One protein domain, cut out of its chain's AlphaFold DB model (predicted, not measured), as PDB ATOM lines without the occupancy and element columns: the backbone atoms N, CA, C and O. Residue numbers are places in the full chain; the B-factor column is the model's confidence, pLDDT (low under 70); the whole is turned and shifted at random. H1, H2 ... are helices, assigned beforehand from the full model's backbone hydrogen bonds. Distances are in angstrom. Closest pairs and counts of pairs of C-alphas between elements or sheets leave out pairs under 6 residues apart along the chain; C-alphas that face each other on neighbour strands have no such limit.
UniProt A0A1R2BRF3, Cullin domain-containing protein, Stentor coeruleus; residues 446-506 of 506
ATOM      1  N   THR A 446     169.677 189.032  88.903       87.69
ATOM      2  CA  THR A 446     168.522 189.923  89.058       87.69
ATOM      3  C   THR A 446     167.716 189.999  87.765       87.69
ATOM      4  O   THR A 446     168.279 190.228  86.695       87.69
ATOM      5  N   MET A 447     166.393 189.847  87.874       83.81
ATOM      6  CA  MET A 447     165.465 189.925  86.741       83.81
ATOM      7  C   MET A 447     165.574 191.249  85.974       83.81
ATOM      8  O   MET A 447     165.685 192.319  86.569       83.81
ATOM      9  N   PHE A 448     165.443 191.163  84.654       81.00
ATOM     10  CA  PHE A 448     165.139 192.289  83.777       81.00
ATOM     11  C   PHE A 448     164.254 191.817  82.617       81.00
ATOM     12  O   PHE A 448     164.220 190.621  82.292       81.00
ATOM     13  N   ASP A 449     163.526 192.754  82.016       74.94
ATOM     14  CA  ASP A 449     162.567 192.464  80.953       74.94
ATOM     15  C   ASP A 449     163.280 192.087  79.645       74.94
ATOM     16  O   ASP A 449     164.087 192.847  79.107       74.94
ATOM     17  N   LEU A 450     162.966 190.898  79.123       69.19
ATOM     18  CA  LEU A 450     163.461 190.365  77.850       69.19
ATOM     19  C   LEU A 450     162.271 189.930  76.972       69.19
ATOM     20  O   LEU A 450     161.340 189.301  77.480       69.19
ATOM     21  N   PRO A 451     162.285 190.210  75.654       62.56
ATOM     22  CA  PRO A 451     161.215 189.800  74.746       62.56
ATOM     23  C   PRO A 451     161.115 188.266  74.625       62.56
ATOM     24  O   PRO A 451     162.108 187.557  74.465       62.56
ATOM     25  N   SER A 452     159.886 187.748  74.711       57.25
ATOM     26  CA  SER A 452     159.578 186.406  75.234       57.25
ATOM     27  C   SER A 452     159.412 185.271  74.214       57.25
ATOM     28  O   SER A 452     159.146 184.136  74.609       57.25
ATOM     29  N   HIS A 453     159.518 185.516  72.907       58.59
ATOM     30  CA  HIS A 453     158.903 184.599  71.933       58.59
ATOM     31  C   HIS A 453     159.720 183.361  71.506       58.59
ATOM     32  O   HIS A 453     159.140 182.480  70.881       58.59
ATOM     33  N   GLN A 454     160.995 183.214  71.893       61.31
ATOM     34  CA  GLN A 454     161.817 182.028  71.550       61.31
ATOM     35  C   GLN A 454     162.324 181.215  72.761       61.31
ATOM     36  O   GLN A 454     163.076 180.261  72.599       61.31
ATOM     37  N   MET A 455     161.910 181.552  73.987       69.62
ATOM     38  CA  MET A 455     162.503 180.984  75.215       69.62
ATOM     39  C   MET A 455     161.802 179.712  75.725       69.62
ATOM     40  O   MET A 455     162.367 178.989  76.541       69.62
ATOM     41  N   ASN A 456     160.567 179.431  75.289       77.75
ATOM     42  CA  ASN A 456     159.727 178.404  75.924       77.75
ATOM     43  C   ASN A 456     160.282 176.974  75.778       77.75
ATOM     44  O   ASN A 456     160.142 176.184  76.706       77.75
ATOM     45  N   GLU A 457     160.949 176.644  74.668       84.00
ATOM     46  CA  GLU A 457     161.533 175.308  74.460       84.00
ATOM     47  C   GLU A 457     162.699 175.031  75.421       84.00
ATOM     48  O   GLU A 457     162.782 173.958  76.019       84.00
ATOM     49  N   LEU A 458     163.566 176.024  75.643       85.00
ATOM     50  CA  LEU A 458     164.713 175.896  76.545       85.00
ATOM     51  C   LEU A 458     164.298 175.852  78.019       85.00
ATOM     52  O   LEU A 458     164.968 175.206  78.821       85.00
ATOM     53  N   VAL A 459     163.179 176.474  78.385       86.94
ATOM     54  CA  VAL A 459     162.634 176.397  79.752       86.94
ATOM     55  C   VAL A 459     162.165 174.980  80.080       86.94
ATOM     56  O   VAL A 459     162.372 174.512  81.195       86.94
ATOM     57  N   CYS A 460     161.581 174.279  79.106       88.50
ATOM     58  CA  CYS A 460     161.136 172.891  79.264       88.50
ATOM     59  C   CYS A 460     162.273 171.863  79.117       88.50
ATOM     60  O   CYS A 460     162.057 170.669  79.332       88.50
ATOM     61  N   SER A 461     163.476 172.303  78.741       93.00
ATOM     62  CA  SER A 461     164.642 171.435  78.567       93.00
ATOM     63  C   SER A 461     165.226 170.958  79.912       93.00
ATOM     64  O   SER A 461     164.912 171.535  80.959       93.00
ATOM     65  N   PRO A 462     166.099 169.930  79.926       94.69
ATOM     66  CA  PRO A 462     166.822 169.522  81.133       94.69
ATOM     67  C   PRO A 462     167.504 170.675  81.884       94.69
ATOM     68  O   PRO A 462     167.442 170.720  83.112       94.69
ATOM     69  N   PHE A 463     168.095 171.630  81.162       95.56
ATOM     70  CA  PHE A 463     168.707 172.833  81.724       95.56
ATOM     71  C   PHE A 463     167.685 173.711  82.452       95.56
ATOM     72  O   PHE A 463     167.880 174.066  83.613       95.56
ATOM     73  N   GLY A 464     166.564 174.027  81.800       93.25
ATOM     74  CA  GLY A 464     165.500 174.819  82.416       93.25
ATOM     75  C   GLY A 464     164.927 174.131  83.657       93.25
ATOM     76  O   GLY A 464     164.802 174.754  84.708       93.25
ATOM     77  N   ASN A 465     164.701 172.817  83.583       93.19
ATOM     78  CA  ASN A 465     164.244 172.014  84.718       93.19
ATOM     79  C   ASN A 465     165.238 172.006  85.893       93.19
ATOM     80  O   ASN A 465     164.811 172.001  87.046       93.19
ATOM     81  N   MET A 466     166.546 172.005  85.625       94.75
ATOM     82  CA  MET A 466     167.586 172.084  86.658       94.75
ATOM     83  C   MET A 466     167.546 173.419  87.418       94.75
ATOM     84  O   MET A 466     167.662 173.420  88.645       94.75
ATOM     85  N   LEU A 467     167.283 174.533  86.725       94.06
ATOM     86  CA  LEU A 467     167.102 175.842  87.360       94.06
ATOM     87  C   LEU A 467     165.784 175.926  88.145       94.06
ATOM     88  O   LEU A 467     165.791 176.336  89.303       94.06
ATOM     89  N   ILE A 468     164.670 175.474  87.551       91.88
ATOM     90  CA  ILE A 468     163.339 175.482  88.189       91.88
ATOM     91  C   ILE A 468     163.358 174.696  89.503       91.88
ATOM     92  O   ILE A 468     162.824 175.155  90.508       91.88
ATOM     93  N   LYS A 469     164.002 173.522  89.527       90.06
ATOM     94  CA  LYS A 469     164.094 172.688  90.736       90.06
ATOM     95  C   LYS A 469     164.817 173.370  91.902       90.06
ATOM     96  O   LYS A 469     164.570 172.993  93.044       90.06
ATOM     97  N   ASN A 470     165.697 174.335  91.631       85.12
ATOM     98  CA  ASN A 470     166.446 175.064  92.657       85.12
ATOM     99  C   ASN A 470     165.759 176.353  93.130       85.12
ATOM    100  O   ASN A 470     166.242 176.973  94.076       85.12
ATOM    101  N   GLU A 471     164.636 176.755  92.528       81.06
ATOM    102  CA  GLU A 471     163.918 177.968  92.911       81.06
ATOM    103  C   GLU A 471     162.472 177.667  93.305       81.06
ATOM    104  O   GLU A 471     161.591 177.430  92.479       81.06
ATOM    105  N   LEU A 472     162.218 177.692  94.612       69.50
ATOM    106  CA  LEU A 472     160.887 177.507  95.174       69.50
ATOM    107  C   LEU A 472     160.125 178.838  95.103       69.50
ATOM    108  O   LEU A 472     160.262 179.689  95.978       69.50
ATOM    109  N   GLY A 473     159.327 179.035  94.052       72.75
ATOM    110  CA  GLY A 473     158.495 180.230  93.910       72.75
ATOM    111  C   GLY A 473     157.577 180.202  92.689       72.75
ATOM    112  O   GLY A 473     157.894 179.583  91.674       72.75
ATOM    113  N   ILE A 474     156.441 180.899  92.776       62.62
ATOM    114  CA  ILE A 474     155.448 181.016  91.689       62.62
ATOM    115  C   ILE A 474     156.039 181.767  90.474       62.62
ATOM    116  O   ILE A 474     155.672 181.490  89.335       62.62
ATOM    117  N   GLU A 475     157.023 182.647  90.696       74.69
ATOM    118  CA  GLU A 475     157.713 183.422  89.648       74.69
ATOM    119  C   GLU A 475     158.944 182.719  89.041       74.69
ATOM    120  O   GLU A 475     159.579 183.255  88.127       74.69
ATOM    121  N   SER A 476     159.267 181.500  89.491       79.31
ATOM    122  CA  SER A 476     160.451 180.731  89.059       79.31
ATOM    123  C   SER A 476     160.541 180.579  87.536       79.31
ATOM    124  O   SER A 476     161.594 180.802  86.943       79.31
ATOM    125  N   SER A 477     159.425 180.291  86.857       84.50
ATOM    126  CA  SER A 477     159.414 180.136  85.394       84.50
ATOM    127  C   SER A 477     159.808 181.422  84.661       84.50
ATOM    128  O   SER A 477     160.521 181.368  83.657       84.50
ATOM    129  N   GLN A 478     159.389 182.586  85.167       87.75
ATOM    130  CA  GLN A 478     159.721 183.868  84.554       87.75
ATOM    131  C   GLN A 478     161.191 184.222  84.800       87.75
ATOM    132  O   GLN A 478     161.864 184.688  83.880       87.75
ATOM    133  N   LYS A 479     161.732 183.940  85.995       89.25
ATOM    134  CA  LYS A 479     163.152 184.201  86.283       89.25
ATOM    135  C   LYS A 479     164.057 183.307  85.446       89.25
ATOM    136  O   LYS A 479     165.030 183.792  84.873       89.25
ATOM    137  N   VAL A 480     163.700 182.029  85.306       91.12
ATOM    138  CA  VAL A 480     164.403 181.075  84.438       91.12
ATOM    139  C   VAL A 480     164.382 181.543  82.981       91.12
ATOM    140  O   VAL A 480     165.428 181.534  82.335       91.12
ATOM    141  N   LYS A 481     163.241 182.034  82.474       90.94
ATOM    142  CA  LYS A 481     163.152 182.642  81.131       90.94
ATOM    143  C   LYS A 481     164.103 183.825  80.969       90.94
ATOM    144  O   LYS A 481     164.873 183.849  80.008       90.94
ATOM    145  N   SER A 482     164.085 184.777  81.904       90.62
ATOM    146  CA  SER A 482     164.973 185.946  81.862       90.62
ATOM    147  C   SER A 482     166.450 185.551  81.948       90.62
ATOM    148  O   SER A 482     167.273 186.110  81.225       90.62
ATOM    149  N   PHE A 483     166.802 184.558  82.766       92.75
ATOM    150  CA  PHE A 483     168.182 184.089  82.884       92.75
ATOM    151  C   PHE A 483     168.674 183.362  81.628       92.75
ATOM    152  O   PHE A 483     169.782 183.622  81.160       92.75
ATOM    153  N   ILE A 484     167.849 182.501  81.025       92.38
ATOM    154  CA  ILE A 484     168.171 181.877  79.733       92.38
ATOM    155  C   ILE A 484     168.396 182.967  78.677       92.38
ATOM    156  O   ILE A 484     169.383 182.916  77.943       92.38
ATOM    157  N   GLY A 485     167.546 183.999  78.646       90.75
ATOM    158  CA  GLY A 485     167.734 185.131  77.740       90.75
ATOM    159  C   GLY A 485     169.022 185.905  77.991       90.75
ATOM    160  O   GLY A 485     169.742 186.213  77.041       90.75
ATOM    161  N   TYR A 486     169.380 186.126  79.255       91.62
ATOM    162  CA  TYR A 486     170.668 186.704  79.634       91.62
ATOM    163  C   TYR A 486     171.856 185.886  79.100       91.62
ATOM    164  O   TYR A 486     172.786 186.458  78.523       91.62
ATOM    165  N   LEU A 487     171.824 184.557  79.232       92.25
ATOM    166  CA  LEU A 487     172.882 183.676  78.724       92.25
ATOM    167  C   LEU A 487     172.979 183.708  77.192       92.25
ATOM    168  O   LEU A 487     174.087 183.738  76.647       92.25
ATOM    169  N   ILE A 488     171.844 183.760  76.491       90.94
ATOM    170  CA  ILE A 488     171.800 183.891  75.028       90.94
ATOM    171  C   ILE A 488     172.421 185.223  74.593       90.94
ATOM    172  O   ILE A 488     173.301 185.224  73.735       90.94
ATOM    173  N   CYS A 489     172.062 186.340  75.236       89.56
ATOM    174  CA  CYS A 489     172.665 187.652  74.965       89.56
ATOM    175  C   CYS A 489     174.182 187.685  75.219       89.56
ATOM    176  O   CYS A 489     174.892 188.510  74.645       89.56
ATOM    177  N   ARG A 490     174.700 186.785  76.064       91.19
ATOM    178  CA  ARG A 490     176.135 186.603  76.329       91.19
ATOM    179  C   ARG A 490     176.815 185.599  75.388       91.19
ATOM    180  O   ARG A 490     177.973 185.264  75.624       91.19
ATOM    181  N   ASN A 491     176.138 185.134  74.334       90.25
ATOM    182  CA  ASN A 491     176.617 184.106  73.402       90.25
ATOM    183  C   ASN A 491     176.972 182.770  74.087       90.25
ATOM    184  O   ASN A 491     177.922 182.097  73.691       90.25
ATOM    185  N   ARG A 492     176.212 182.376  75.121       91.88
ATOM    186  CA  ARG A 492     176.411 181.118  75.870       91.88
ATOM    187  C   ARG A 492     175.350 180.055  75.576       91.88
ATOM    188  O   ARG A 492     175.224 179.089  76.321       91.88
ATOM    189  N   ILE A 493     174.605 180.207  74.479       92.00
ATOM    190  CA  ILE A 493     173.576 179.242  74.064       92.00
ATOM    191  C   ILE A 493     174.152 177.836  73.830       92.00
ATOM    192  O   ILE A 493     173.516 176.853  74.194       92.00
ATOM    193  N   GLU A 494     175.379 177.736  73.309       91.19
ATOM    194  CA  GLU A 494     176.062 176.450  73.112       91.19
ATOM    195  C   GLU A 494     176.239 175.679  74.422       91.19
ATOM    196  O   GLU A 494     176.111 174.463  74.428       91.19
ATOM    197  N   GLU A 495     176.476 176.365  75.544       92.62
ATOM    198  CA  GLU A 495     176.635 175.705  76.844       92.62
ATOM    199  C   GLU A 495     175.310 175.114  77.347       92.62
ATOM    200  O   GLU A 495     175.312 174.069  77.990       92.62
ATOM    201  N   ILE A 496     174.176 175.751  77.022       93.25
ATOM    202  CA  ILE A 496     172.832 175.241  77.336       93.25
ATOM    203  C   ILE A 496     172.524 174.007  76.480       93.25
ATOM    204  O   ILE A 496     172.009 173.011  76.987       93.25
ATOM    205  N   ILE A 497     172.846 174.066  75.184       93.38
ATOM    206  CA  ILE A 497     172.664 172.941  74.259       93.38
ATOM    207  C   ILE A 497     173.537 171.761  74.696       93.38
ATOM    208  O   ILE A 497     173.014 170.666  74.887       93.38
ATOM    209  N   ASP A 498     174.828 172.000  74.943       92.69
ATOM    210  CA  ASP A 498     175.770 170.979  75.405       92.69
ATOM    211  C   ASP A 498     175.290 170.351  76.733       92.69
ATOM    212  O   ASP A 498     175.320 169.132  76.878       92.69
ATOM    213  N   TYR A 499     174.786 171.150  77.687       94.75
ATOM    214  CA  TYR A 499     174.207 170.633  78.935       94.75
ATOM    215  C   TYR A 499     173.049 169.664  78.674       94.75
ATOM    216  O   TYR A 499     173.016 168.558  79.215       94.75
ATOM    217  N   ASN A 500     172.101 170.075  77.831       93.88
ATOM    218  CA  ASN A 500     170.943 169.257  77.489       93.88
ATOM    219  C   ASN A 500     171.365 167.950  76.808       93.88
ATOM    220  O   ASN A 500     170.843 166.894  77.157       93.88
ATOM    221  N   GLU A 501     172.334 168.003  75.892       93.38
ATOM    222  CA  GLU A 501     172.907 166.810  75.264       93.38
ATOM    223  C   GLU A 501     173.591 165.897  76.287       93.38
ATOM    224  O   GLU A 501     173.374 164.686  76.263       93.38
ATOM    225  N   PHE A 502     174.369 166.447  77.225       93.44
ATOM    226  CA  PHE A 502     175.018 165.657  78.273       93.44
ATOM    227  C   PHE A 502     174.015 164.911  79.146       93.44
ATOM    228  O   PHE A 502     174.250 163.741  79.452       93.44
ATOM    229  N   VAL A 503     172.894 165.539  79.513       92.19
ATOM    230  CA  VAL A 503     171.865 164.878  80.330       92.19
ATOM    231  C   VAL A 503     171.248 163.691  79.592       92.19
ATOM    232  O   VAL A 503     170.929 162.694  80.224       92.19
ATOM    233  N   MET A 504     171.146 163.742  78.260       90.00
ATOM    234  CA  MET A 504     170.627 162.625  77.457       90.00
ATOM    235  C   MET A 504     171.579 161.418  77.385       90.00
ATOM    236  O   MET A 504     171.150 160.330  76.998       90.00
ATOM    237  N   TYR A 505     172.864 161.590  77.716       85.62
ATOM    238  CA  TYR A 505     173.855 160.503  77.723       85.62
ATOM    239  C   TYR A 505     173.913 159.716  79.041       85.62
ATOM    240  O   TYR A 505     174.509 158.630  79.060       85.62
ATOM    241  N   ILE A 506     173.354 160.263  80.125       83.88
ATOM    242  CA  ILE A 506     173.282 159.641  81.456       83.88
ATOM    243  C   ILE A 506     171.947 158.920  81.594       83.88
ATOM    244  O   ILE A 506     171.990 157.736  82.004       83.88
TER     245      ILE A 506
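This is residues 446 to 506 of the 506 residues of the protein "Cullin domain-containing protein" of Stentor coeruleus (UniProt A0A1R2BRF3). The two longest helices, H3 and H4, make a V whose tip is the turn of residues 490 to 492, and H2 lies in its open side, meeting both arms. The short H1 packs on H3, and residues 446 to 455, with no named element, begin on the far side of H3 from H2. The printed part has 61 residues, with four named helices in the order H1, H2, H3, H4 and no named strand, and its class is all helix. It is compact, with a radius of gyration of the C-alphas of 11.3 A and spans of 33 by 27 by 19 A.

H3, residues 476 to 489, is 19.9 A long and begins at C-alpha 476 (160.451, 180.731, 89.059). H4, residues 493 to 505, is 19.1 A long and ends at C-alpha 505 (173.855, 160.503, 77.723). H2, residues 462 to 470, is 12.8 A long. H1, residues 456 to 459, is 5.2 A long and begins at C-alpha 456 (159.727, 178.404, 75.924).

H3 is close to H4 but not clearly touching, the closest C-alphas being those of Leu 487 and Ile 493, 6.5 A apart. They stand at a steep tilt of 61 degrees, opposite ways. With residues 476 to 480 alone, H3 touches H2; the closest C-alphas, of Ser 476 and Ile 468, are 6.1 A apart. H2 touches H4 about perpendicular, at 88 degrees, with the C-alphas of Pro 462 and Asn 500 closest at 5.5 A. H1 touches H3, closest at the C-alphas of Val 459 and Lys 481, 6.4 A. H1 and H4 are only just apart, 8.2 A at the closest. In H3 and H4 every O i to N i+4 pair is within hydrogen-bond range, in H2 4 of 5; H1 is too short for such a pair, and its 1 O i to N i+3 pair is within range.

The C-alphas farthest apart, of Asp 449 and Ile 506, the chain's last residue, are 34.5 A apart. The printed part has no cut, and the links H1 to H2, H2 to H3 and H3 to H4 are tight. The mean pLDDT of the printed part is 85.6; residues 450 to 455, 472 and 474 are under 70.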